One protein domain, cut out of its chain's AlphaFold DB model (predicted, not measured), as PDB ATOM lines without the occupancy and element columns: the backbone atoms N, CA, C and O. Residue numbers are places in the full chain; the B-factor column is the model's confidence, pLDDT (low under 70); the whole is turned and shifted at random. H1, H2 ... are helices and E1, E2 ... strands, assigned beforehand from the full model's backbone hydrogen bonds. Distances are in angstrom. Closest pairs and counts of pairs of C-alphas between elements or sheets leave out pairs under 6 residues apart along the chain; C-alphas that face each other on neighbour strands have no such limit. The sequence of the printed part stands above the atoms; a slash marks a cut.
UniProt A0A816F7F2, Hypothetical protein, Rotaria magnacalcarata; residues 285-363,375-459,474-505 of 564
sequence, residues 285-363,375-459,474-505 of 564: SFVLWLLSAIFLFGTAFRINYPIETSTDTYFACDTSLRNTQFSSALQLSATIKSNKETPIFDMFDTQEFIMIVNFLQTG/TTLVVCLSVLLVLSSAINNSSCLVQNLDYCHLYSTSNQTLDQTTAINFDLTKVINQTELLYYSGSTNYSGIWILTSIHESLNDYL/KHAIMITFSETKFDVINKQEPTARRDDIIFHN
ATOM      1  N   SER A 285      51.185 -10.750 -39.120       69.88
ATOM      2  CA  SER A 285      49.951 -10.164 -38.582       69.88
ATOM      3  C   SER A 285      49.166 -11.143 -37.698       69.88
ATOM      4  O   SER A 285      48.546 -10.731 -36.717       69.88
ATOM      5  N   PHE A 286      49.215 -12.448 -37.999       67.81
ATOM      6  CA  PHE A 286      48.536 -13.478 -37.204       67.81
ATOM      7  C   PHE A 286      49.167 -13.661 -35.814       67.81
ATOM      8  O   PHE A 286      48.446 -13.788 -34.823       67.81
ATOM      9  N   VAL A 287      50.502 -13.617 -35.710       74.62
ATOM     10  CA  VAL A 287      51.209 -13.741 -34.419       74.62
ATOM     11  C   VAL A 287      50.872 -12.558 -33.505       74.62
ATOM     12  O   VAL A 287      50.576 -12.753 -32.325       74.62
ATOM     13  N   LEU A 288      50.833 -11.343 -34.058       77.56
ATOM     14  CA  LEU A 288      50.417 -10.135 -33.338       77.56
ATOM     15  C   LEU A 288      48.962 -10.216 -32.847       77.56
ATOM     16  O   LEU A 288      48.679  -9.830 -31.711       77.56
ATOM     17  N   TRP A 289      48.048 -10.760 -33.657       79.12
ATOM     18  CA  TRP A 289      46.660 -10.974 -33.237       79.12
ATOM     19  C   TRP A 289      46.546 -11.966 -32.076       79.12
ATOM     20  O   TRP A 289      45.880 -11.675 -31.082       79.12
ATOM     21  N   LEU A 290      47.234 -13.105 -32.170       73.56
ATOM     22  CA  LEU A 290      47.226 -14.144 -31.140       73.56
ATOM     23  C   LEU A 290      47.773 -13.621 -29.800       73.56
ATOM     24  O   LEU A 290      47.150 -13.829 -28.760       73.56
ATOM     25  N   LEU A 291      48.887 -12.882 -29.823       78.06
ATOM     26  CA  LEU A 291      49.452 -12.237 -28.631       78.06
ATOM     27  C   LEU A 291      48.487 -11.207 -28.019       78.06
ATOM     28  O   LEU A 291      48.322 -11.168 -26.800       78.06
ATOM     29  N   SER A 292      47.803 -10.419 -28.855       80.12
ATOM     30  CA  SER A 292      46.772  -9.472 -28.414       80.12
ATOM     31  C   SER A 292      45.582 -10.182 -27.754       80.12
ATOM     32  O   SER A 292      45.147  -9.782 -26.674       80.12
ATOM     33  N   ALA A 293      45.100 -11.287 -28.330       76.75
ATOM     34  CA  ALA A 293      44.012 -12.085 -27.765       76.75
ATOM     35  C   ALA A 293      44.381 -12.705 -26.402       76.75
ATOM     36  O   ALA A 293      43.581 -12.644 -25.466       76.75
ATOM     37  N   ILE A 294      45.602 -13.235 -26.260       77.81
ATOM     38  CA  ILE A 294      46.122 -13.774 -24.990       77.81
ATOM     39  C   ILE A 294      46.227 -12.665 -23.932       77.81
ATOM     40  O   ILE A 294      45.778 -12.844 -22.799       77.81
ATOM     41  N   PHE A 295      46.752 -11.490 -24.298       81.25
ATOM     42  CA  PHE A 295      46.853 -10.340 -23.394       81.25
ATOM     43  C   PHE A 295      45.475  -9.816 -22.954       81.25
ATOM     44  O   PHE A 295      45.259  -9.539 -21.770       81.25
ATOM     45  N   LEU A 296      44.515  -9.726 -23.879       81.31
ATOM     46  CA  LEU A 296      43.134  -9.324 -23.590       81.31
ATOM     47  C   LEU A 296      42.407 -10.341 -22.701       81.31
ATOM     48  O   LEU A 296      41.651  -9.933 -21.821       81.31
ATOM     49  N   PHE A 297      42.656 -11.644 -22.868       78.31
ATOM     50  CA  PHE A 297      42.127 -12.652 -21.949       78.31
ATOM     51  C   PHE A 297      42.756 -12.535 -20.558       78.31
ATOM     52  O   PHE A 297      42.023 -12.408 -19.583       78.31
ATOM     53  N   GLY A 298      44.089 -12.513 -20.448       75.19
ATOM     54  CA  GLY A 298      44.774 -12.454 -19.150       75.19
ATOM     55  C   GLY A 298      44.444 -11.188 -18.350       75.19
ATOM     56  O   GLY A 298      44.288 -11.242 -17.129       75.19
ATOM     57  N   THR A 299      44.256 -10.051 -19.028       77.31
ATOM     58  CA  THR A 299      43.773  -8.816 -18.388       77.31
ATOM     59  C   THR A 299      42.302  -8.910 -17.981       77.31
ATOM     60  O   THR A 299      41.986  -8.577 -16.841       77.31
ATOM     61  N   ALA A 300      41.408  -9.421 -18.835       77.12
ATOM     62  CA  ALA A 300      40.001  -9.625 -18.476       77.12
ATOM     63  C   ALA A 300      39.824 -10.628 -17.320       77.12
ATOM     64  O   ALA A 300      39.036 -10.379 -16.411       77.12
ATOM     65  N   PHE A 301      40.591 -11.720 -17.305       73.25
ATOM     66  CA  PHE A 301      40.600 -12.703 -16.222       73.25
ATOM     67  C   PHE A 301      41.051 -12.057 -14.907       73.25
ATOM     68  O   PHE A 301      40.348 -12.152 -13.907       73.25
ATOM     69  N   ARG A 302      42.164 -11.307 -14.914       68.81
ATOM     70  CA  ARG A 302      42.660 -10.580 -13.730       68.81
ATOM     71  C   ARG A 302      41.694  -9.496 -13.222       68.81
ATOM     72  O   ARG A 302      41.717  -9.183 -12.038       68.81
ATOM     73  N   ILE A 303      40.863  -8.925 -14.097       71.94
ATOM     74  CA  ILE A 303      39.823  -7.944 -13.734       71.94
ATOM     75  C   ILE A 303      38.565  -8.626 -13.172       71.94
ATOM     76  O   ILE A 303      37.922  -8.063 -12.291       71.94
ATOM     77  N   ASN A 304      38.219  -9.825 -13.652       67.50
ATOM     78  CA  ASN A 304      37.064 -10.597 -13.178       67.50
ATOM     79  C   ASN A 304      37.354 -11.395 -11.894       67.50
ATOM     80  O   ASN A 304      36.430 -11.667 -11.131       67.50
ATOM     81  N   TYR A 305      38.621 -11.734 -11.645       63.53
ATOM     82  CA  TYR A 305      39.113 -12.351 -10.411       63.53
ATOM     83  C   TYR A 305      40.124 -11.422  -9.714       63.53
ATOM     84  O   TYR A 305      41.315 -11.741  -9.645       63.53
ATOM     85  N   PRO A 306      39.688 -10.243  -9.228       58.22
ATOM     86  CA  PRO A 306      40.552  -9.373  -8.452       58.22
ATOM     87  C   PRO A 306      40.881 -10.040  -7.111       58.22
ATOM     88  O   PRO A 306      40.003 -10.576  -6.433       58.22
ATOM     89  N   ILE A 307      42.148  -9.948  -6.704       55.69
ATOM     90  CA  ILE A 307      42.527 -10.130  -5.301       55.69
ATOM     91  C   ILE A 307      42.065  -8.853  -4.595       55.69
ATOM     92  O   ILE A 307      42.739  -7.824  -4.641       55.69
ATOM     93  N   GLU A 308      40.847  -8.890  -4.065       48.91
ATOM     94  CA  GLU A 308      40.265  -7.784  -3.312       48.91
ATOM     95  C   GLU A 308      40.950  -7.629  -1.946       48.91
ATOM     96  O   GLU A 308      41.336  -8.610  -1.315       48.91
ATOM     97  N   THR A 309      41.032  -6.389  -1.465       45.84
ATOM     98  CA  THR A 309      41.493  -6.034  -0.115       45.84
ATOM     99  C   THR A 309      40.301  -5.649   0.756       45.84
ATOM    100  O   THR A 309      39.460  -4.857   0.320       45.84
ATOM    101  N   SER A 310      40.212  -6.168   1.980       44.62
ATOM    102  CA  SER A 310      39.124  -5.825   2.909       44.62
ATOM    103  C   SER A 310      39.367  -4.499   3.633       44.62
ATOM    104  O   SER A 310      40.499  -4.061   3.807       44.62
ATOM    105  N   THR A 311      38.287  -3.900   4.133       48.22
ATOM    106  CA  THR A 311      38.322  -3.206   5.430       48.22
ATOM    107  C   THR A 311      38.229  -4.251   6.540       48.22
ATOM    108  O   THR A 311      37.549  -5.259   6.340       48.22
ATOM    109  N   ASP A 312      38.847  -4.006   7.691       50.62
ATOM    110  CA  ASP A 312      39.040  -5.007   8.748       50.62
ATOM    111  C   ASP A 312      37.749  -5.675   9.254       50.62
ATOM    112  O   ASP A 312      36.704  -5.036   9.408       50.62
ATOM    113  N   THR A 313      37.832  -6.982   9.527       53.97
ATOM    114  CA  THR A 313      36.732  -7.808  10.043       53.97
ATOM    115  C   THR A 313      37.230  -8.773  11.121       53.97
ATOM    116  O   THR A 313      38.219  -9.474  10.938       53.97
ATOM    117  N   TYR A 314      36.497  -8.871  12.233       51.97
ATOM    118  CA  TYR A 314      36.867  -9.666  13.419       51.97
ATOM    119  C   TYR A 314      36.827 -11.203  13.239       51.97
ATOM    120  O   TYR A 314      36.952 -11.936  14.213       51.97
ATOM    121  N   PHE A 315      36.632 -11.702  12.014       52.97
ATOM    122  CA  PHE A 315      36.476 -13.132  11.700       52.97
ATOM    123  C   PHE A 315      37.570 -13.675  10.756       52.97
ATOM    124  O   PHE A 315      37.446 -14.789  10.253       52.97
ATOM    125  N   ALA A 316      38.623 -12.898  10.487       57.31
ATOM    126  CA  ALA A 316      39.754 -13.297   9.648       57.31
ATOM    127  C   ALA A 316      41.083 -12.949  10.336       57.31
ATOM    128  O   ALA A 316      41.225 -11.859  10.885       57.31
ATOM    129  N   CYS A 317      42.068 -13.852  10.280       58.12
ATOM    130  CA  CYS A 317      43.414 -13.598  10.818       58.12
ATOM    131  C   CYS A 317      44.197 -12.597   9.957       58.12
ATOM    132  O   CYS A 317      45.086 -11.910  10.451       58.12
ATOM    133  N   ASP A 318      43.880 -12.553   8.662       62.34
ATOM    134  CA  ASP A 318      44.478 -11.663   7.677       62.34
ATOM    135  C   ASP A 318      43.367 -10.855   6.996       62.34
ATOM    136  O   ASP A 318      42.614 -11.366   6.158       62.34
ATOM    137  N   THR A 319      43.252  -9.577   7.363       61.84
ATOM    138  CA  THR A 319      42.249  -8.670   6.791       61.84
ATOM    139  C   THR A 319      42.589  -8.250   5.357       61.84
ATOM    140  O   THR A 319      41.715  -7.747   4.645       61.84
ATOM    141  N   SER A 320      43.798  -8.532   4.857       58.56
ATOM    142  CA  SER A 320      44.163  -8.276   3.458       58.56
ATOM    143  C   SER A 320      43.556  -9.287   2.472       58.56
ATOM    144  O   SER A 320      43.398  -8.952   1.298       58.56
ATOM    145  N   LEU A 321      43.150 -10.480   2.934       51.28
ATOM    146  CA  LEU A 321      42.672 -11.585   2.089       51.28
ATOM    147  C   LEU A 321      41.145 -11.624   1.915       51.28
ATOM    148  O   LEU A 321      40.425 -12.379   2.580       51.28
ATOM    149  N   ARG A 322      40.643 -10.878   0.931       55.09
ATOM    150  CA  ARG A 322      39.266 -11.021   0.434       55.09
ATOM    151  C   ARG A 322      39.190 -12.000  -0.744       55.09
ATOM    152  O   ARG A 322      40.201 -12.393  -1.315       55.09
ATOM    153  N   ASN A 323      37.964 -12.389  -1.101       55.31
ATOM    154  CA  ASN A 323      37.682 -13.504  -2.013       55.31
ATOM    155  C   ASN A 323      38.405 -14.792  -1.568       55.31
ATOM    156  O   ASN A 323      39.214 -15.387  -2.283       55.31
ATOM    157  N   THR A 324      38.110 -15.166  -0.327       58.53
ATOM    158  CA  THR A 324      38.538 -16.391   0.338       58.53
ATOM    159  C   THR A 324      37.323 -17.304   0.530       58.53
ATOM    160  O   THR A 324      36.248 -16.850   0.927       58.53
ATOM    161  N   GLN A 325      37.477 -18.595   0.237       65.69
ATOM    162  CA  GLN A 325      36.516 -19.621   0.607       65.69
ATOM    163  C   GLN A 325      36.652 -19.877   2.110       65.69
ATOM    164  O   GLN A 325      37.648 -20.432   2.575       65.69
ATOM    165  N   PHE A 326      35.628 -19.474   2.858       68.69
ATOM    166  CA  PHE A 326      35.471 -19.847   4.257       68.69
ATOM    167  C   PHE A 326      34.777 -21.209   4.346       68.69
ATOM    168  O   PHE A 326      33.696 -21.396   3.781       68.69
ATOM    169  N   SER A 327      35.367 -22.148   5.079       72.56
ATOM    170  CA  SER A 327      34.715 -23.384   5.509       72.56
ATOM    171  C   SER A 327      34.803 -23.514   7.030       72.56
ATOM    172  O   SER A 327      35.878 -23.643   7.609       72.56
ATOM    173  N   SER A 328      33.647 -23.459   7.692       74.12
ATOM    174  CA  SER A 328      33.528 -23.700   9.131       74.12
ATOM    175  C   SER A 328      33.221 -25.174   9.370       74.12
ATOM    176  O   SER A 328      32.183 -25.673   8.929       74.12
ATOM    177  N   ALA A 329      34.108 -25.869  10.076       71.44
ATOM    178  CA  ALA A 329      33.941 -27.259  10.473       71.44
ATOM    179  C   ALA A 329      33.834 -27.364  11.998       71.44
ATOM    180  O   ALA A 329      34.731 -26.941  12.725       71.44
ATOM    181  N   LEU A 330      32.754 -27.985  12.476       73.19
ATOM    182  CA  LEU A 330      32.710 -28.536  13.828       73.19
ATOM    183  C   LEU A 330      33.560 -29.809  13.838       73.19
ATOM    184  O   LEU A 330      33.229 -30.775  13.148       73.19
ATOM    185  N   GLN A 331      34.648 -29.810  14.600       78.25
ATOM    186  CA  GLN A 331      35.484 -30.988  14.815       78.25
ATOM    187  C   GLN A 331      35.315 -31.477  16.248       78.25
ATOM    188  O   GLN A 331      35.243 -30.670  17.164       78.25
ATOM    189  N   LEU A 332      35.290 -32.791  16.474       71.12
ATOM    190  CA  LEU A 332      35.343 -33.324  17.838       71.12
ATOM    191  C   LEU A 332      36.733 -33.052  18.425       71.12
ATOM    192  O   LEU A 332      37.735 -33.306  17.752       71.12
ATOM    193  N   SER A 333      36.826 -32.603  19.675       73.25
ATOM    194  CA  SER A 333      38.121 -32.241  20.280       73.25
ATOM    195  C   SER A 333      39.047 -33.460  20.420       73.25
ATOM    196  O   SER A 333      40.259 -33.341  20.285       73.25
ATOM    197  N   ALA A 334      38.460 -34.661  20.525       75.12
ATOM    198  CA  ALA A 334      39.141 -35.961  20.481       75.12
ATOM    199  C   ALA A 334      39.661 -36.394  19.086       75.12
ATOM    200  O   ALA A 334      40.210 -37.488  18.948       75.12
ATOM    201  N   THR A 335      39.481 -35.585  18.037       78.50
ATOM    202  CA  THR A 335      40.084 -35.841  16.715       78.50
ATOM    203  C   THR A 335      41.595 -35.630  16.799       78.50
ATOM    204  O   THR A 335      42.039 -34.643  17.381       78.50
ATOM    205  N   ILE A 336      42.389 -36.524  16.199       80.81
ATOM    206  CA  ILE A 336      43.855 -36.396  16.155       80.81
ATOM    207  C   ILE A 336      44.220 -35.084  15.448       80.81
ATOM    208  O   ILE A 336      44.005 -34.951  14.242       80.81
ATOM    209  N   LYS A 337      44.760 -34.124  16.206       85.44
ATOM    210  CA  LYS A 337      45.200 -32.823  15.688       85.44
ATOM    211  C   LYS A 337      46.409 -32.997  14.773       85.44
ATOM    212  O   LYS A 337      47.268 -33.843  15.017       85.44
ATOM    213  N   SER A 338      46.502 -32.175  13.735       87.06
ATOM    214  CA  SER A 338      47.695 -32.105  12.892       87.06
ATOM    215  C   SER A 338      48.886 -31.573  13.689       87.06
ATOM    216  O   SER A 338      48.734 -30.644  14.476       87.06
ATOM    217  N   ASN A 339      50.104 -32.043  13.394       87.69
ATOM    218  CA  ASN A 339      51.344 -31.492  13.971       87.69
ATOM    219  C   ASN A 339      51.537 -29.981  13.685       87.69
ATOM    220  O   ASN A 339      52.409 -29.351  14.276       87.69
ATOM    221  N   LYS A 340      50.767 -29.403  12.747       85.31
ATOM    222  CA  LYS A 340      50.708 -27.953  12.482       85.31
ATOM    223  C   LYS A 340      49.739 -27.196  13.399       85.31
ATOM    224  O   LYS A 340      49.873 -25.992  13.555       85.31
ATOM    225  N   GLU A 341      48.754 -27.896  13.953       86.69
ATOM    226  CA  GLU A 341      47.687 -27.354  14.799       86.69
ATOM    227  C   GLU A 341      48.025 -27.493  16.285       86.69
ATOM    228  O   GLU A 341      47.592 -26.661  17.075       86.69
ATOM    229  N   THR A 342      48.833 -28.489  16.670       90.06
ATOM    230  CA  THR A 342      49.287 -28.688  18.059       90.06
ATOM    231  C   THR A 342      49.718 -27.378  18.737       90.06
ATOM    232  O   THR A 342      49.156 -27.084  19.783       90.06
ATOM    233  N   PRO A 343      50.542 -26.493  18.126       89.25
ATOM    234  CA  PRO A 343      50.976 -25.260  18.789       89.25
ATOM    235  C   PRO A 343      49.858 -24.257  19.117       89.25
ATOM    236  O   PRO A 343      50.016 -23.485  20.058       89.25
ATOM    237  N   ILE A 344      48.745 -24.219  18.366       88.38
ATOM    238  CA  ILE A 344      47.612 -23.339  18.713       88.38
ATOM    239  C   ILE A 344      46.733 -23.973  19.801       88.38
ATOM    240  O   ILE A 344      46.244 -23.247  20.660       88.38
ATOM    241  N   PHE A 345      46.604 -25.306  19.837       90.19
ATOM    242  CA  PHE A 345      45.961 -26.015  20.955       90.19
ATOM    243  C   PHE A 345      46.787 -25.905  22.247       90.19
ATOM    244  O   PHE A 345      46.239 -25.503  23.267       90.19
ATOM    245  N   ASP A 346      48.106 -26.106  22.188       90.12
ATOM    246  CA  ASP A 346      49.021 -25.898  23.320       90.12
ATOM    247  C   ASP A 346      48.906 -24.463  23.880       90.12
ATOM    248  O   ASP A 346      48.933 -24.260  25.092       90.12
ATOM    249  N   MET A 347      48.729 -23.454  23.011       86.06
ATOM    250  CA  MET A 347      48.488 -22.061  23.418       86.06
ATOM    251  C   MET A 347      47.112 -21.816  24.054       86.06
ATOM    252  O   MET A 347      46.997 -20.876  24.834       86.06
ATOM    253  N   PHE A 348      46.079 -22.603  23.737       87.94
ATOM    254  CA  PHE A 348      44.792 -22.556  24.444       87.94
ATOM    255  C   PHE A 348      44.891 -23.230  25.817       87.94
ATOM    256  O   PHE A 348      44.428 -22.676  26.813       87.94
ATOM    257  N   ASP A 349      45.526 -24.400  25.868       88.62
ATOM    258  CA  ASP A 349      45.617 -25.255  27.056       88.62
ATOM    259  C   ASP A 349      46.563 -24.676  28.129       88.62
ATOM    260  O   ASP A 349      46.534 -25.098  29.285       88.62
ATOM    261  N   THR A 350      47.380 -23.680  27.765       87.69
ATOM    262  CA  THR A 350      48.285 -22.941  28.663       87.69
ATOM    263  C   THR A 350      47.781 -21.547  29.067       87.69
ATOM    264  O   THR A 350      48.527 -20.797  29.699       87.69
ATOM    265  N   GLN A 351      46.536 -21.164  28.746       81.94
ATOM    266  CA  GLN A 351      45.999 -19.858  29.158       81.94
ATOM    267  C   GLN A 351      45.572 -19.818  30.631       81.94
ATOM    268  O   GLN A 351      44.797 -20.651  31.097       81.94
ATOM    269  N   GLU A 352      46.003 -18.775  31.342       82.44
ATOM    270  CA  GLU A 352      45.514 -18.463  32.685       82.44
ATOM    271  C   GLU A 352      44.256 -17.578  32.615       82.44
ATOM    272  O   GLU A 352      44.254 -16.490  32.027       82.44
ATOM    273  N   PHE A 353      43.174 -18.045  33.240       80.31
ATOM    274  CA  PHE A 353      41.894 -17.340  33.321       80.31
ATOM    275  C   PHE A 353      41.758 -16.621  34.667       80.31
ATOM    276  O   PHE A 353      41.846 -17.250  35.723       80.31
ATOM    277  N   ILE A 354      41.460 -15.321  34.646       78.38
ATOM    278  CA  ILE A 354      41.171 -14.532  35.849       78.38
ATOM    279  C   ILE A 354      39.653 -14.336  35.947       78.38
ATOM    280  O   ILE A 354      39.046 -13.579  35.189       78.38
ATOM    281  N   MET A 355      39.027 -15.027  36.901       81.19
ATOM    282  CA  MET A 355      37.621 -14.815  37.251       81.19
ATOM    283  C   MET A 355      37.497 -13.696  38.291       81.19
ATOM    284  O   MET A 355      38.173 -13.717  39.320       81.19
ATOM    285  N   ILE A 356      36.580 -12.756  38.061       76.44
ATOM    286  CA  ILE A 356      36.216 -11.692  38.998       76.44
ATOM    287  C   ILE A 356      34.710 -11.794  39.280       76.44
ATOM    288  O   ILE A 356      33.877 -11.416  38.453       76.44
ATOM    289  N   VAL A 357      34.358 -12.311  40.461       76.06
ATOM    290  CA  VAL A 357      32.966 -12.397  40.936       76.06
ATOM    291  C   VAL A 357      32.644 -11.165  41.773       76.06
ATOM    292  O   VAL A 357      33.163 -11.004  42.876       76.06
ATOM    293  N   ASN A 358      31.764 -10.311  41.261       73.06
ATOM    294  CA  ASN A 358      31.339  -9.083  41.919       73.06
ATOM    295  C   ASN A 358      29.903  -9.221  42.435       73.06
ATOM    296  O   ASN A 358      28.928  -9.200  41.679       73.06
ATOM    297  N   PHE A 359      29.778  -9.318  43.757       66.44
ATOM    298  CA  PHE A 359      28.499  -9.263  44.459       66.44
ATOM    299  C   PHE A 359      28.032  -7.808  44.546       66.44
ATOM    300  O   PHE A 359      28.369  -7.087  45.488       66.44
ATOM    301  N   LEU A 360      27.260  -7.362  43.555       67.50
ATOM    302  CA  LEU A 360      26.635  -6.042  43.576       67.50
ATOM    303  C   LEU A 360      25.408  -6.079  44.490       67.50
ATOM    304  O   LEU A 360      24.274  -6.211  44.041       67.50
ATOM    305  N   GLN A 361      25.640  -5.948  45.796       53.81
ATOM    306  CA  GLN A 361      24.569  -5.674  46.743       53.81
ATOM    307  C   GLN A 361      24.104  -4.224  46.547       53.81
ATOM    308  O   GLN A 361      24.740  -3.288  47.032       53.81
ATOM    309  N   THR A 362      23.001  -4.031  45.818       46.84
ATOM    310  CA  THR A 362      22.327  -2.730  45.712       46.84
ATOM    311  C   THR A 362      21.994  -2.240  47.119       46.84
ATOM    312  O   THR A 362      21.312  -2.932  47.873       46.84
ATOM    313  N   GLY A 363      22.564  -1.100  47.513       43.41
ATOM    314  CA  GLY A 363      22.680  -0.738  48.925       43.41
ATOM    315  C   GLY A 363      21.349  -0.377  49.582       43.41
ATOM    316  O   GLY A 363      20.731   0.616  49.208       43.41
ATOM    317  N   THR A 375      18.430  -9.041  43.807       58.09
ATOM    318  CA  THR A 375      19.801  -9.547  43.960       58.09
ATOM    319  C   THR A 375      20.492  -9.581  42.602       58.09
ATOM    320  O   THR A 375      20.039 -10.245  41.670       58.09
ATOM    321  N   THR A 376      21.586  -8.823  42.485       61.84
ATOM    322  CA  THR A 376      22.397  -8.719  41.266       61.84
ATOM    323  C   THR A 376      23.785  -9.307  41.483       61.84
ATOM    324  O   THR A 376      24.568  -8.825  42.304       61.84
ATOM    325  N   LEU A 377      24.102 -10.345  40.715       67.94
ATOM    326  CA  LEU A 377      25.387 -11.034  40.705       67.94
ATOM    327  C   LEU A 377      26.067 -10.777  39.359       67.94
ATOM    328  O   LEU A 377      25.555 -11.176  38.315       67.94
ATOM    329  N   VAL A 378      27.235 -10.139  39.374       74.06
ATOM    330  CA  VAL A 378      28.048  -9.953  38.166       74.06
ATOM    331  C   VAL A 378      29.194 -10.952  38.186       74.06
ATOM    332  O   VAL A 378      30.030 -10.930  39.090       74.06
ATOM    333  N   VAL A 379      29.252 -11.808  37.169       71.88
ATOM    334  CA  VAL A 379      30.392 -12.698  36.933       71.88
ATOM    335  C   VAL A 379      31.134 -12.185  35.708       71.88
ATOM    336  O   VAL A 379      30.596 -12.196  34.600       71.88
ATOM    337  N   CYS A 380      32.367 -11.730  35.913       75.88
ATOM    338  CA  CYS A 380      33.291 -11.391  34.841       75.88
ATOM    339  C   CYS A 380      34.414 -12.429  34.769       75.88
ATOM    340  O   CYS A 380      34.901 -12.927  35.786       75.88
ATOM    341  N   LEU A 381      34.831 -12.735  33.548       74.81
ATOM    342  CA  LEU A 381      35.920 -13.630  33.209       74.81
ATOM    343  C   LEU A 381      36.797 -12.916  32.183       74.81
ATOM    344  O   LEU A 381      36.354 -12.625  31.072       74.81
ATOM    345  N   SER A 382      38.030 -12.632  32.580       73.06
ATOM    346  CA  SER A 382      39.053 -12.016  31.743       73.06
ATOM    347  C   SER A 382      40.258 -12.947  31.681       73.06
ATOM    348  O   SER A 382      40.806 -13.315  32.721       73.06
ATOM    349  N   VAL A 383      40.703 -13.326  30.491       66.38
ATOM    350  CA  VAL A 383      42.036 -13.931  30.321       66.38
ATOM    351  C   VAL A 383      43.110 -12.846  30.490       66.38
ATOM    352  O   VAL A 383      42.835 -11.655  30.325       66.38
ATOM    353  N   LEU A 384      44.333 -13.237  30.855       59.56
ATOM    354  CA  LEU A 384      45.506 -12.374  30.704       59.56
ATOM    355  C   LEU A 384      46.235 -12.756  29.409       59.56
ATOM    356  O   LEU A 384      46.587 -13.915  29.207       59.56
ATOM    357  N   LEU A 385      46.434 -11.789  28.511       50.81
ATOM    358  CA  LEU A 385      46.807 -12.050  27.118       50.81
ATOM    359  C   LEU A 385      48.243 -12.605  26.979       50.81
ATOM    360  O   LEU A 385      49.221 -11.854  26.941       50.81
ATOM    361  N   VAL A 386      48.370 -13.932  26.851       54.53
ATOM    362  CA  VAL A 386      49.654 -14.631  26.657       54.53
ATOM    363  C   VAL A 386      50.109 -14.572  25.190       54.53
ATOM    364  O   VAL A 386      49.765 -15.417  24.363       54.53
ATOM    365  N   LEU A 387      50.944 -13.582  24.868       54.59
ATOM    366  CA  LEU A 387      51.691 -13.519  23.605       54.59
ATOM    367  C   LEU A 387      52.868 -14.509  23.615       54.59
ATOM    368  O   LEU A 387      53.980 -14.155  24.006       54.59
ATOM    369  N   SER A 388      52.646 -15.747  23.155       51.06
ATOM    370  CA  SER A 388      53.755 -16.671  22.869       51.06
ATOM    371  C   SER A 388      54.486 -16.273  21.575       51.06
ATOM    372  O   SER A 388      53.869 -15.895  20.577       51.06
ATOM    373  N   SER A 389      55.819 -16.334  21.579       48.88
ATOM    374  CA  SER A 389      56.639 -15.933  20.434       48.88
ATOM    375  C   SER A 389      56.845 -17.082  19.439       48.88
ATOM    376  O   SER A 389      57.639 -17.982  19.703       48.88
ATOM    377  N   ALA A 390      56.175 -16.995  18.285       48.53
ATOM    378  CA  ALA A 390      56.479 -17.662  17.008       48.53
ATOM    379  C   ALA A 390      57.283 -18.984  17.081       48.53
ATOM    380  O   ALA A 390      58.456 -19.044  16.701       48.53
ATOM    381  N   ILE A 391      56.627 -20.070  17.493       51.72
ATOM    382  CA  ILE A 391      57.184 -21.420  17.358       51.72
ATOM    383  C   ILE A 391      57.114 -21.827  15.873       51.72
ATOM    384  O   ILE A 391      56.034 -21.953  15.302       51.72
ATOM    385  N   ASN A 392      58.278 -22.054  15.252       53.44
ATOM    386  CA  ASN A 392      58.445 -22.645  13.913       53.44
ATOM    387  C   ASN A 392      57.701 -21.941  12.749       53.44
ATOM    388  O   ASN A 392      56.949 -22.567  12.006       53.44
ATOM    389  N   ASN A 393      57.986 -20.651  12.526       56.53
ATOM    390  CA  ASN A 393      57.533 -19.816  11.389       56.53
ATOM    391  C   ASN A 393      56.017 -19.547  11.254       56.53
ATOM    392  O   ASN A 393      55.646 -18.623  10.527       56.53
ATOM    393  N   SER A 394      55.136 -20.288  11.921       59.19
ATOM    394  CA  SER A 394      53.717 -19.931  12.060       59.19
ATOM    395  C   SER A 394      53.532 -18.862  13.135       59.19
ATOM    396  O   SER A 394      53.965 -19.044  14.274       59.19
ATOM    397  N   SER A 395      52.852 -17.761  12.804       69.94
ATOM    398  CA  SER A 395      52.323 -16.851  13.821       69.94
ATOM    399  C   SER A 395      50.995 -17.395  14.344       69.94
ATOM    400  O   SER A 395      50.010 -17.448  13.600       69.94
ATOM    401  N   CYS A 396      50.986 -17.782  15.617       75.81
ATOM    402  CA  CYS A 396      49.793 -18.149  16.370       75.81
ATOM    403  C   CYS A 396      49.383 -16.973  17.270       75.81
ATOM    404  O   CYS A 396      50.222 -16.438  17.997       75.81
ATOM    405  N   LEU A 397      48.114 -16.567  17.230       81.06
ATOM    406  CA  LEU A 397      47.575 -15.459  18.027       81.06
ATOM    407  C   LEU A 397      46.278 -15.886  18.724       81.06
ATOM    408  O   LEU A 397      45.224 -15.902  18.092       81.06
ATOM    409  N   VAL A 398      46.325 -16.190  20.022       80.62
ATOM    410  CA  VAL A 398      45.092 -16.354  20.810       80.62
ATOM    411  C   VAL A 398      44.660 -14.985  21.343       80.62
ATOM    412  O   VAL A 398      45.433 -14.295  22.007       80.62
ATOM    413  N   GLN A 399      43.442 -14.572  21.004       79.69
ATOM    414  CA  GLN A 399      42.820 -13.331  21.455       79.69
ATOM    415  C   GLN A 399      42.350 -13.455  22.912       79.69
ATOM    416  O   GLN A 399      42.011 -14.544  23.376       79.69
ATOM    417  N   ASN A 400      42.300 -12.328  23.629       77.00
ATOM    418  CA  ASN A 400      41.766 -12.297  24.985       77.00
ATOM    419  C   ASN A 400      40.277 -12.676  25.014       77.00
ATOM    420  O   ASN A 400      39.486 -12.180  24.208       77.00
ATOM    421  N   LEU A 401      39.896 -13.519  25.974       80.44
ATOM    422  CA  LEU A 401      38.503 -13.685  26.371       80.44
ATOM    423  C   LEU A 401      38.175 -12.597  27.394       80.44
ATOM    424  O   LEU A 401      38.610 -12.695  28.537       80.44
ATOM    425  N   ASP A 402      37.401 -11.600  26.974       80.38
ATOM    426  CA  ASP A 402      36.819 -10.578  27.845       80.38
ATOM    427  C   ASP A 402      35.297 -10.767  27.868       80.38
ATOM    428  O   ASP A 402      34.592 -10.397  26.928       80.38
ATOM    429  N   TYR A 403      34.781 -11.392  28.928       83.19
ATOM    430  CA  TYR A 403      33.364 -11.727  29.075       83.19
ATOM    431  C   TYR A 403      32.827 -11.269  30.433       83.19
ATOM    432  O   TYR A 403      33.416 -11.553  31.471       83.19
ATOM    433  N   CYS A 404      31.664 -10.623  30.449       82.50
ATOM    434  CA  CYS A 404      30.927 -10.316  31.673       82.50
ATOM    435  C   CYS A 404      29.448 -10.650  31.485       82.50
ATOM    436  O   CYS A 404      28.861 -10.319  30.454       82.50
ATOM    437  N   HIS A 405      28.835 -11.248  32.506       83.38
ATOM    438  CA  HIS A 405      27.400 -11.501  32.557       83.38
ATOM    439  C   HIS A 405      26.801 -10.954  33.856       83.38
ATOM    440  O   HIS A 405      27.363 -11.130  34.940       83.38
ATOM    441  N   LEU A 406      25.651 -10.290  33.730       82.12
ATOM    442  CA  LEU A 406      24.843  -9.820  34.850       82.12
ATOM    443  C   LEU A 406      23.691 -10.802  35.061       82.12
ATOM    444  O   LEU A 406      22.737 -10.822  34.288       82.12
ATOM    445  N   TYR A 407      23.765 -11.570  36.139       79.31
ATOM    446  CA  TYR A 407      22.635 -12.330  36.648       79.31
ATOM    447  C   TYR A 407      21.805 -11.417  37.551       79.31
ATOM    448  O   TYR A 407      22.310 -10.863  38.529       79.31
ATOM    449  N   SER A 408      20.532 -11.241  37.213       77.00
ATOM    450  CA  SER A 408      19.601 -10.392  37.953       77.00
ATOM    451  C   SER A 408      18.236 -11.056  37.991       77.00
ATOM    452  O   SER A 408      17.659 -11.334  36.942       77.00
ATOM    453  N   THR A 409      17.697 -11.262  39.190       69.56
ATOM    454  CA  THR A 409      16.329 -11.755  39.384       69.56
ATOM    455  C   THR A 409      15.520 -10.747  40.192       69.56
ATOM    456  O   THR A 409      15.963 -10.279  41.242       69.56
ATOM    457  N   SER A 410      14.325 -10.407  39.710       67.00
ATOM    458  CA  SER A 410      13.370  -9.548  40.414       67.00
ATOM    459  C   SER A 410      12.345 -10.395  41.169       67.00
ATOM    460  O   SER A 410      11.856 -11.398  40.653       67.00
ATOM    461  N   ASN A 411      12.002  -9.989  42.397       64.19
ATOM    462  CA  ASN A 411      11.015 -10.666  43.257       64.19
ATOM    463  C   ASN A 411      11.321 -12.152  43.572       64.19
ATOM    464  O   ASN A 411      10.407 -12.916  43.879       64.19
ATOM    465  N   GLN A 412      12.583 -12.576  43.475       63.88
ATOM    466  CA  GLN A 412      13.016 -13.970  43.619       63.88
ATOM    467  C   GLN A 412      14.267 -14.040  44.498       63.88
ATOM    468  O   GLN A 412      15.155 -13.195  44.393       63.88
ATOM    469  N   THR A 413      14.353 -15.068  45.342       65.38
ATOM    470  CA  THR A 413      15.546 -15.339  46.152       65.38
ATOM    471  C   THR A 413      16.419 -16.390  45.477       65.38
ATOM    472  O   THR A 413      15.924 -17.478  45.180       65.38
ATOM    473  N   LEU A 414      17.714 -16.096  45.321       69.06
ATOM    474  CA  LEU A 414      18.728 -17.057  44.867       69.06
ATOM    475  C   LEU A 414      18.633 -18.385  45.636       69.06
ATOM    476  O   LEU A 414      18.412 -18.389  46.853       69.06
ATOM    477  N   ASP A 415      18.834 -19.513  44.959       70.94
ATOM    478  CA  ASP A 415      18.945 -20.803  45.643       70.94
ATOM    479  C   ASP A 415      20.139 -20.835  46.623       70.94
ATOM    480  O   ASP A 415      21.177 -20.202  46.404       70.94
ATOM    481  N   GLN A 416      20.005 -21.617  47.699       73.94
ATOM    482  CA  GLN A 416      21.089 -21.901  48.645       73.94
ATOM    483  C   GLN A 416      22.311 -22.524  47.950       73.94
ATOM    484  O   GLN A 416      23.431 -22.340  48.425       73.94
ATOM    485  N   THR A 417      22.108 -23.222  46.833       78.12
ATOM    486  CA  THR A 417      23.121 -23.892  46.008       78.12
ATOM    487  C   THR A 417      23.037 -23.447  44.545       78.12
ATOM    488  O   THR A 417      22.863 -24.247  43.630       78.12
ATOM    489  N   THR A 418      23.195 -22.143  44.306       80.94
ATOM    490  CA  THR A 418      23.162 -21.566  42.953       80.94
ATOM    491  C   THR A 418      24.320 -22.102  42.091       80.94
ATOM    492  O   THR A 418      25.478 -21.741  42.304       80.94
ATOM    493  N   ALA A 419      24.020 -22.939  41.095       84.81
ATOM    494  CA  ALA A 419      24.998 -23.447  40.130       84.81
ATOM    495  C   ALA A 419      25.033 -22.589  38.853       84.81
ATOM    496  O   ALA A 419      23.992 -22.266  38.281       84.81
ATOM    497  N   ILE A 420      26.234 -22.240  38.388       87.44
ATOM    498  CA  ILE A 420      26.464 -21.488  37.147       87.44
ATOM    499  C   ILE A 420      27.492 -22.260  36.325       87.44
ATOM    500  O   ILE A 420      28.656 -22.348  36.715       87.44
ATOM    501  N   ASN A 421      27.072 -22.811  35.188       89.62
ATOM    502  CA  ASN A 421      27.953 -23.596  34.329       89.62
ATOM    503  C   ASN A 421      28.356 -22.770  33.104       89.62
ATOM    504  O   ASN A 421      27.516 -22.144  32.447       89.62
ATOM    505  N   PHE A 422      29.648 -22.774  32.797       90.31
ATOM    506  CA  PHE A 422      30.213 -22.127  31.623       90.31
ATOM    507  C   PHE A 422      30.897 -23.165  30.734       90.31
ATOM    508  O   PHE A 422      31.929 -23.729  31.099       90.31
ATOM    509  N   ASP A 423      30.339 -23.368  29.545       92.44
ATOM    510  CA  ASP A 423      30.958 -24.181  28.506       92.44
ATOM    511  C   ASP A 423      31.900 -23.295  27.673       92.44
ATOM    512  O   ASP A 423      31.477 -22.316  27.049       92.44
ATOM    513  N   LEU A 424      33.189 -23.631  27.696       92.56
ATOM    514  CA  LEU A 424      34.286 -22.997  26.969       92.56
ATOM    515  C   LEU A 424      34.480 -23.699  25.618       92.56
ATOM    516  O   LEU A 424      34.871 -24.865  25.572       92.56
ATOM    517  N   THR A 425      34.238 -22.984  24.518       92.62
ATOM    518  CA  THR A 425      34.443 -23.485  23.147       92.62
ATOM    519  C   THR A 425      35.722 -22.918  22.538       92.62
ATOM    520  O   THR A 425      35.848 -21.697  22.412       92.62
ATOM    521  N   LYS A 426      36.640 -23.783  22.087       93.44
ATOM    522  CA  LYS A 426      37.802 -23.378  21.277       93.44
ATOM    523  C   LYS A 426      37.337 -23.029  19.863       93.44
ATOM    524  O   LYS A 426      36.787 -23.878  19.158       93.44
ATOM    525  N   VAL A 427      37.562 -21.789  19.430       90.50
ATOM    526  CA  VAL A 427      37.311 -21.347  18.052       90.50
ATOM    527  C   VAL A 427      38.633 -20.963  17.407       90.50
ATOM    528  O   VAL A 427      39.311 -20.041  17.857       90.50
ATOM    529  N   ILE A 428      39.004 -21.689  16.356       91.06
ATOM    530  CA  ILE A 428      40.296 -21.574  15.681       91.06
ATOM    531  C   ILE A 428      40.070 -21.093  14.258       91.06
ATOM    532  O   ILE A 428      39.427 -21.768  13.455       91.06
ATOM    533  N   ASN A 429      40.629 -19.940  13.922       86.44
ATOM    534  CA  ASN A 429      40.639 -19.430  12.562       86.44
ATOM    535  C   ASN A 429      41.988 -19.799  11.927       86.44
ATOM    536  O   ASN A 429      43.045 -19.372  12.393       86.44
ATOM    537  N   GLN A 430      41.965 -20.612  10.872       89.00
ATOM    538  CA  GLN A 430      43.151 -20.978  10.096       89.00
ATOM    539  C   GLN A 430      43.124 -20.230   8.766       89.00
ATOM    540  O   GLN A 430      42.243 -20.474   7.944       89.00
ATOM    541  N   THR A 431      44.122 -19.391   8.508       85.00
ATOM    542  CA  THR A 431      44.279 -18.700   7.224       85.00
ATOM    543  C   THR A 431      45.422 -19.327   6.426       85.00
ATOM    544  O   THR A 431      46.580 -19.320   6.860       85.00
ATOM    545  N   GLU A 432      45.114 -19.864   5.242       83.62
ATOM    546  CA  GLU A 432      46.137 -20.261   4.267       83.62
ATOM    547  C   GLU A 432      46.604 -19.041   3.463       83.62
ATOM    548  O   GLU A 432      45.798 -18.309   2.887       83.62
ATOM    549  N   LEU A 433      47.921 -18.822   3.405       77.19
ATOM    550  CA  LEU A 433      48.503 -17.718   2.641       77.19
ATOM    551  C   LEU A 433      48.391 -17.933   1.125       77.19
ATOM    552  O   LEU A 433      48.372 -19.051   0.615       77.19
ATOM    553  N   LEU A 434      48.423 -16.823   0.383       72.06
ATOM    554  CA  LEU A 434      48.290 -16.776  -1.080       72.06
ATOM    555  C   LEU A 434      49.451 -17.434  -1.872       72.06
ATOM    556  O   LEU A 434      49.437 -17.420  -3.106       72.06
ATOM    557  N   TYR A 435      50.465 -17.965  -1.181       73.69
ATOM    558  CA  TYR A 435      51.717 -18.485  -1.739       73.69
ATOM    559  C   TYR A 435      52.082 -19.840  -1.126       73.69
ATOM    560  O   TYR A 435      52.086 -19.992   0.093       73.69
ATOM    561  N   TYR A 436      52.499 -20.791  -1.968       68.69
ATOM    562  CA  TYR A 436      52.832 -22.169  -1.571       68.69
ATOM    563  C   TYR A 436      53.983 -22.298  -0.551       68.69
ATOM    564  O   TYR A 436      54.117 -23.327   0.105       68.69
ATOM    565  N   SER A 437      54.824 -21.268  -0.419       73.38
ATOM    566  CA  SER A 437      55.942 -21.201   0.533       73.38
ATOM    567  C   SER A 437      55.611 -20.462   1.838       73.38
ATOM    568  O   SER A 437      56.515 -20.209   2.633       73.38
ATOM    569  N   GLY A 438      54.362 -20.035   2.035       70.31
ATOM    570  CA  GLY A 438      53.924 -19.328   3.236       70.31
ATOM    571  C   GLY A 438      53.632 -20.270   4.408       70.31
ATOM    572  O   GLY A 438      53.148 -21.385   4.215       70.31
ATOM    573  N   SER A 439      53.886 -19.813   5.634       78.12
ATOM    574  CA  SER A 439      53.346 -20.449   6.837       78.12
ATOM    575  C   SER A 439      51.838 -20.198   6.945       78.12
ATOM    576  O   SER A 439      51.337 -19.146   6.563       78.12
ATOM    577  N   THR A 440      51.088 -21.176   7.451       82.00
ATOM    578  CA  THR A 440      49.672 -20.982   7.789       82.00
ATOM    579  C   THR A 440      49.567 -20.177   9.076       82.00
ATOM    580  O   THR A 440      50.188 -20.546  10.077       82.00
ATOM    581  N   ASN A 441      48.765 -19.116   9.060       85.06
ATOM    582  CA  ASN A 441      48.520 -18.292  10.239       85.06
ATOM    583  C   ASN A 441      47.316 -18.843  11.002       85.06
ATOM    584  O   ASN A 441      46.278 -19.134  10.403       85.06
ATOM    585  N   TYR A 442      47.453 -18.959  12.318       87.69
ATOM    586  CA  TYR A 442      46.387 -19.413  13.205       87.69
ATOM    587  C   TYR A 442      46.014 -18.280  14.159       87.69
ATOM    588  O   TYR A 442      46.889 -17.713  14.817       87.69
ATOM    589  N   SER A 443      44.726 -17.970  14.281       86.75
ATOM    590  CA  SER A 443      44.215 -17.245  15.443       86.75
ATOM    591  C   SER A 443      43.248 -18.110  16.235       86.75
ATOM    592  O   SER A 443      42.614 -19.017  15.694       86.75
ATOM    593  N   GLY A 444      43.175 -17.854  17.532       88.25
ATOM    594  CA  GLY A 444      42.296 -18.550  18.455       88.25
ATOM    595  C   GLY A 444      41.471 -17.561  19.263       88.25
ATOM    596  O   GLY A 444      41.954 -16.486  19.608       88.25
ATOM    597  N   ILE A 445      40.239 -17.920  19.592       89.44
ATOM    598  CA  ILE A 445      39.447 -17.244  20.618       89.44
ATOM    599  C   ILE A 445      38.614 -18.285  21.370       89.44
ATOM    600  O   ILE A 445      38.103 -19.237  20.775       89.44
ATOM    601  N   TRP A 446      38.481 -18.116  22.682       90.88
ATOM    602  CA  TRP A 446      37.483 -18.847  23.453       90.88
ATOM    603  C   TRP A 446      36.119 -18.181  23.277       90.88
ATOM    604  O   TRP A 446      35.997 -16.970  23.448       90.88
ATOM    605  N   ILE A 447      35.077 -18.962  23.001       88.00
ATOM    606  CA  ILE A 447      33.692 -18.505  23.149       88.00
ATOM    607  C   ILE A 447      33.119 -19.124  24.421       88.00
ATOM    608  O   ILE A 447      33.135 -20.343  24.581       88.00
ATOM    609  N   LEU A 448      32.612 -18.274  25.316       89.06
ATOM    610  CA  LEU A 448      31.960 -18.695  26.551       89.06
ATOM    611  C   LEU A 448      30.445 -18.789  26.345       89.06
ATOM    612  O   LEU A 448      29.776 -17.784  26.097       89.06
ATOM    613  N   THR A 449      29.890 -19.987  26.499       87.44
ATOM    614  CA  THR A 449      28.442 -20.215  26.563       87.44
ATOM    615  C   THR A 449      28.022 -20.464  28.006       87.44
ATOM    616  O   THR A 449      28.355 -21.493  28.589       87.44
ATOM    617  N   SER A 450      27.281 -19.522  28.599       85.06
ATOM    618  CA  SER A 450      26.656 -19.732  29.909       85.06
ATOM    619  C   SER A 450      25.440 -20.642  29.765       85.06
ATOM    620  O   SER A 450      24.501 -20.309  29.040       85.06
ATOM    621  N   ILE A 451      25.439 -21.754  30.495       78.31
ATOM    622  CA  ILE A 451      24.277 -22.620  30.686       78.31
ATOM    623  C   ILE A 451      23.923 -22.560  32.169       78.31
ATOM    624  O   ILE A 451      24.496 -23.260  33.003       78.31
ATOM    625  N   HIS A 452      22.978 -21.687  32.496       74.56
ATOM    626  CA  HIS A 452      22.395 -21.590  33.825       74.56
ATOM    627  C   HIS A 452      20.953 -22.097  33.776       74.56
ATOM    628  O   HIS A 452      20.193 -21.766  32.866       74.56
ATOM    629  N   GLU A 453      20.584 -22.913  34.758       68.38
ATOM    630  CA  GLU A 453      19.177 -23.159  35.053       68.38
ATOM    631  C   GLU A 453      18.587 -21.927  35.764       68.38
ATOM    632  O   GLU A 453      19.291 -20.958  36.067       68.38
ATOM    633  N   SER A 454      17.277 -21.933  36.010       66.81
ATOM    634  CA  SER A 454      16.617 -20.862  36.760       66.81
ATOM    635  C   SER A 454      17.270 -20.685  38.136       66.81
ATOM    636  O   SER A 454      17.162 -21.565  38.984       66.81
ATOM    637  N   LEU A 455      17.867 -19.515  38.387       69.38
ATOM    638  CA  LEU A 455      18.495 -19.160  39.674       69.38
ATOM    639  C   LEU A 455      17.487 -19.069  40.843       69.38
ATOM    640  O   LEU A 455      17.880 -18.901  41.998       69.38
ATOM    641  N   ASN A 456      16.190 -19.138  40.529       65.19
ATOM    642  CA  ASN A 456      15.076 -19.056  41.459       65.19
ATOM    643  C   ASN A 456      14.725 -20.417  42.077       65.19
ATOM    644  O   ASN A 456      14.210 -21.306  41.394       65.19
ATOM    645  N   ASP A 457      14.887 -20.514  43.393       58.72
ATOM    646  CA  ASP A 457      14.273 -21.548  44.225       58.72
ATOM    647  C   ASP A 457      12.783 -21.219  44.456       58.72
ATOM    648  O   ASP A 457      12.395 -20.568  45.428       58.72
ATOM    649  N   TYR A 458      11.929 -21.680  43.539       53.50
ATOM    650  CA  TYR A 458      10.469 -21.538  43.648       53.50
ATOM    651  C   TYR A 458       9.852 -22.449  44.735       53.50
ATOM    652  O   TYR A 458       8.668 -22.333  45.048       53.50
ATOM    653  N   LEU A 459      10.615 -23.386  45.314       48.19
ATOM    654  CA  LEU A 459      10.073 -24.507  46.094       48.19
ATOM    655  C   LEU A 459       9.891 -24.224  47.594       48.19
ATOM    656  O   LEU A 459       9.272 -25.029  48.291       48.19
ATOM    657  N   LYS A 474      23.944 -20.183  54.748       65.75
ATOM    658  CA  LYS A 474      25.089 -19.950  53.857       65.75
ATOM    659  C   LYS A 474      24.648 -20.258  52.428       65.75
ATOM    660  O   LYS A 474      24.269 -21.392  52.158       65.75
ATOM    661  N   HIS A 475      24.722 -19.276  51.536       70.69
ATOM    662  CA  HIS A 475      24.531 -19.517  50.110       70.69
ATOM    663  C   HIS A 475      25.879 -19.931  49.509       70.69
ATOM    664  O   HIS A 475      26.898 -19.278  49.749       70.69
ATOM    665  N   ALA A 476      25.890 -21.028  48.761       77.69
ATOM    666  CA  ALA A 476      27.031 -21.515  48.008       77.69
ATOM    667  C   ALA A 476      26.768 -21.271  46.520       77.69
ATOM    668  O   ALA A 476      25.796 -21.785  45.972       77.69
ATOM    669  N   ILE A 477      27.641 -20.499  45.869       80.56
ATOM    670  CA  ILE A 477      27.622 -20.357  44.412       80.56
ATOM    671  C   ILE A 477      28.665 -21.309  43.839       80.56
ATOM    672  O   ILE A 477      29.856 -21.176  44.123       80.56
ATOM    673  N   MET A 478      28.212 -22.283  43.054       84.44
ATOM    674  CA  MET A 478      29.067 -23.259  42.388       84.44
ATOM    675  C   MET A 478      29.254 -22.836  40.933       84.44
ATOM    676  O   MET A 478      28.406 -23.113  40.088       84.44
ATOM    677  N   ILE A 479      30.360 -22.151  40.646       86.31
ATOM    678  CA  ILE A 479      30.745 -21.830  39.270       86.31
ATOM    679  C   ILE A 479      31.559 -23.001  38.722       86.31
ATOM    680  O   ILE A 479      32.593 -23.349  39.296       86.31
ATOM    681  N   THR A 480      31.100 -23.611  37.631       88.88
ATOM    682  CA  THR A 480      31.815 -24.695  36.944       88.88
ATOM    683  C   THR A 480      32.238 -24.263  35.544       88.88
ATOM    684  O   THR A 480      31.542 -23.494  34.879       88.88
ATOM    685  N   PHE A 481      33.384 -24.775  35.097       89.25
ATOM    686  CA  PHE A 481      33.831 -24.672  33.711       89.25
ATOM    687  C   PHE A 481      33.907 -26.065  33.103       89.25
ATOM    688  O   PHE A 481      34.401 -26.998  33.740       89.25
ATOM    689  N   SER A 482      33.446 -26.188  31.866       92.75
ATOM    690  CA  SER A 482      33.586 -27.389  31.050       92.75
ATOM    691  C   SER A 482      34.143 -26.987  29.685       92.75
ATOM    692  O   SER A 482      33.760 -25.956  29.141       92.75
ATOM    693  N   GLU A 483      35.081 -27.759  29.138       92.94
ATOM    694  CA  GLU A 483      35.481 -27.595  27.738       92.94
ATOM    695  C   GLU A 483      34.484 -28.350  26.852       92.94
ATOM    696  O   GLU A 483      34.140 -29.508  27.128       92.94
ATOM    697  N   THR A 484      34.009 -27.717  25.780       91.94
ATOM    698  CA  THR A 484      33.108 -28.386  24.839       91.94
ATOM    699  C   THR A 484      33.800 -29.573  24.178       91.94
ATOM    700  O   THR A 484      34.954 -29.508  23.780       91.94
ATOM    701  N   LYS A 485      33.063 -30.668  23.954       91.00
ATOM    702  CA  LYS A 485      33.581 -31.882  23.279       91.00
ATOM    703  C   LYS A 485      33.872 -31.690  21.778       91.00
ATOM    704  O   LYS A 485      34.091 -32.669  21.057       91.00
ATOM    705  N   PHE A 486      33.790 -30.456  21.302       89.31
ATOM    706  CA  PHE A 486      34.029 -30.038  19.935       89.31
ATOM    707  C   PHE A 486      34.704 -28.665  19.920       89.31
ATOM    708  O   PHE A 486      34.456 -27.832  20.793       89.31
ATOM    709  N   ASP A 487      35.467 -28.428  18.863       90.31
ATOM    710  CA  ASP A 487      36.089 -27.154  18.529       90.31
ATOM    711  C   ASP A 487      35.492 -26.658  17.202       90.31
ATOM    712  O   ASP A 487      35.081 -27.456  16.346       90.31
ATOM    713  N   VAL A 488      35.457 -25.343  16.998       87.50
ATOM    714  CA  VAL A 488      35.057 -24.745  15.716       87.50
ATOM    715  C   VAL A 488      36.317 -24.351  14.959       87.50
ATOM    716  O   VAL A 488      37.000 -23.415  15.367       87.50
ATOM    717  N   ILE A 489      36.615 -25.017  13.843       88.38
ATOM    718  CA  ILE A 489      37.704 -24.599  12.952       88.38
ATOM    719  C   ILE A 489      37.117 -23.861  11.748       88.38
ATOM    720  O   ILE A 489      36.436 -24.450  10.910       88.38
ATOM    721  N   ASN A 490      37.396 -22.561  11.663       82.81
ATOM    722  CA  ASN A 490      37.092 -21.715  10.515       82.81
ATOM    723  C   ASN A 490      38.316 -21.674   9.603       82.81
ATOM    724  O   ASN A 490      39.290 -20.976   9.890       82.81
ATOM    725  N   LYS A 491      38.282 -22.414   8.496       86.25
ATOM    726  CA  LYS A 491      39.357 -22.390   7.508       86.25
ATOM    727  C   LYS A 491      39.077 -21.329   6.446       86.25
ATOM    728  O   LYS A 491      38.014 -21.324   5.833       86.25
ATOM    729  N   GLN A 492      40.038 -20.440   6.233       81.25
ATOM    730  CA  GLN A 492      40.028 -19.373   5.238       81.25
ATOM    731  C   GLN A 492      41.093 -19.688   4.177       81.25
ATOM    732  O   GLN A 492      42.290 -19.515   4.414       81.25
ATOM    733  N   GLU A 493      40.666 -20.153   3.002       80.56
ATOM    734  CA  GLU A 493      41.541 -20.406   1.846       80.56
ATOM    735  C   GLU A 493      41.294 -19.378   0.731       80.56
ATOM    736  O   GLU A 493      40.148 -18.987   0.525       80.56
ATOM    737  N   PRO A 494      42.300 -18.930  -0.039       74.62
ATOM    738  CA  PRO A 494      42.070 -18.063  -1.197       74.62
ATOM    739  C   PRO A 494      41.275 -18.796  -2.293       74.62
ATOM    740  O   PRO A 494      41.688 -19.865  -2.735       74.62
ATOM    741  N   THR A 495      40.174 -18.200  -2.783       73.19
ATOM    742  CA  THR A 495      39.261 -18.812  -3.783       73.19
ATOM    743  C   THR A 495      39.969 -19.215  -5.087       73.19
ATOM    744  O   THR A 495      39.503 -20.095  -5.806       73.19
ATOM    745  N   ALA A 496      41.103 -18.585  -5.401       71.12
ATOM    746  CA  ALA A 496      42.044 -19.056  -6.411       71.12
ATOM    747  C   ALA A 496      43.473 -18.729  -5.959       71.12
ATOM    748  O   ALA A 496      43.783 -17.566  -5.678       71.12
ATOM    749  N   ARG A 497      44.362 -19.728  -5.894       73.75
ATOM    750  CA  ARG A 497      45.775 -19.499  -5.551       73.75
ATOM    751  C   ARG A 497      46.469 -18.839  -6.745       73.75
ATOM    752  O   ARG A 497      46.061 -19.010  -7.898       73.75
ATOM    753  N   ARG A 498      47.544 -18.083  -6.502       72.62
ATOM    754  CA  ARG A 498      48.280 -17.394  -7.582       72.62
ATOM    755  C   ARG A 498      48.764 -18.370  -8.663       72.62
ATOM    756  O   ARG A 498      48.717 -18.042  -9.848       72.62
ATOM    757  N   ASP A 499      49.168 -19.564  -8.249       77.31
ATOM    758  CA  ASP A 499      49.651 -20.616  -9.140       77.31
ATOM    759  C   ASP A 499      48.503 -21.285  -9.918       77.31
ATOM    760  O   ASP A 499      48.668 -21.559 -11.105       77.31
ATOM    761  N   ASP A 500      47.307 -21.416  -9.326       74.81
ATOM    762  CA  ASP A 500      46.098 -21.868 -10.036       74.81
ATOM    763  C   ASP A 500      45.704 -20.871 -11.129       74.81
ATOM    764  O   ASP A 500      45.353 -21.271 -12.239       74.81
ATOM    765  N   ILE A 501      45.786 -19.567 -10.844       75.62
ATOM    766  CA  ILE A 501      45.530 -18.498 -11.820       75.62
ATOM    767  C   ILE A 501      46.541 -18.583 -12.971       75.62
ATOM    768  O   ILE A 501      46.155 -18.470 -14.136       75.62
ATOM    769  N   ILE A 502      47.825 -18.807 -12.678       80.00
ATOM    770  CA  ILE A 502      48.864 -18.993 -13.702       80.00
ATOM    771  C   ILE A 502      48.585 -20.259 -14.525       80.00
ATOM    772  O   ILE A 502      48.582 -20.193 -15.755       80.00
ATOM    773  N   PHE A 503      48.272 -21.382 -13.875       84.38
ATOM    774  CA  PHE A 503      47.962 -22.653 -14.530       84.38
ATOM    775  C   PHE A 503      46.737 -22.552 -15.446       84.38
ATOM    776  O   PHE A 503      46.821 -22.940 -16.608       84.38
ATOM    777  N   HIS A 504      45.631 -21.961 -14.986       79.50
ATOM    778  CA  HIS A 504      44.433 -21.766 -15.808       79.50
ATOM    779  C   HIS A 504      44.686 -20.824 -16.991       79.50
ATOM    780  O   HIS A 504      44.196 -21.090 -18.087       79.50
ATOM    781  N   ASN A 505      45.500 -19.773 -16.828       78.50
ATOM    782  CA  ASN A 505      45.901 -18.919 -17.950       78.50
ATOM    783  C   ASN A 505      46.787 -19.668 -18.966       78.50
ATOM    784  O   ASN A 505      46.598 -19.497 -20.171       78.50
TER     785      ASN A 505
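Overview. This is residues 285 to 363, 375 to 459 and 474 to 505 of the 564 residues of the protein "Hypothetical protein" of Rotaria magnacalcarata (UniProt A0A816F7F2). The domain is a long rod whose body is a twisted sheet of E1, E4, E6, E7, E8 and E9, with a smaller sheet of E2, E3 and E5 beside its end away from H1. H1 extends the long axis, its residues 285 to 293 sticking out free; H2 packs on the larger sheet, and H3 follows E9 toward H1. The printed part has 196 residues, with three named helices and nine named strands in the order H1 E1 H2 E2 E3 E4 E5 E6 E7 E8 E9 H3. The larger sheet is branched and mixed, the smaller is antiparallel in the order E2 E3 E5, and the class is mixed, helices and strands. The whole is only just extended, close to loose, with a radius of gyration of the C-alphas of 24.7 A and spans of 96 by 36 by 28 A.

Arrangement. H1, residues 285 to 304, is close but not clearly touching H3, residues 498 to 505; their closest C-alphas, of Gly 298 and Asn 505, are 6.7 A apart. They run opposite ways at a steep tilt of 42 degrees. E1, residues 324 to 332, is antiparallel to E9, residues 486 to 494, at 161 degrees, with N 325 and O 493 2.7 A apart. E6, residues 417 to 431, has E7, residues 441 to 451, on one side, and E8, residues 476 to 483, and E9 on the other. E6 and E7 form a hairpin, with N 425 and O 447 2.9 A apart. E6 is parallel to E8, with N 424 and O 482 2.8 A apart, and to E9, with N 428 and O 488 2.8 A apart. E4, residues 396 to 398, is parallel to E7, with N 397 and O 442 2.9 A apart. H2, residues 342 to 349, is on this sheet at a height of 8.7 A; the closest C-alphas of H2 and E4, those of Ile 344 and Cys 396, are 6.1 A apart. In the other sheet, E3, residues 375 to 383, is antiparallel to E2, residues 353 to 360, with N 356 and O 380 2.8 A apart, and to E5, residues 402 to 409, with N 381 and O 403 2.8 A apart. In H1, H2 and H3 every O i to N i+4 pair is within hydrogen-bond range.

Along the chain. H1 begins at C-alpha 285 (49.951, -10.164, -38.582) and is 28.5 A long. E6 is the longest strand, 44.5 A from C-alpha 417 (23.121, -23.892, 46.008); E7 spans 32.0 A. H3 ends at C-alpha 505 (45.901, -18.919, -17.950).

Size, cuts and confidence. The C-alphas farthest apart, of Ser 285 and Lys 474, are 96.2 A apart. Residues 364 to 374 and 460 to 473 are not printed, with C-alpha gaps of 10.5 A and 17.5 A. The links H1 to E1 and E3 to E4 are long. The mean pLDDT of the printed part is 74.3; 62 residues are under 70, among them 304 to 326 and 383 to 395.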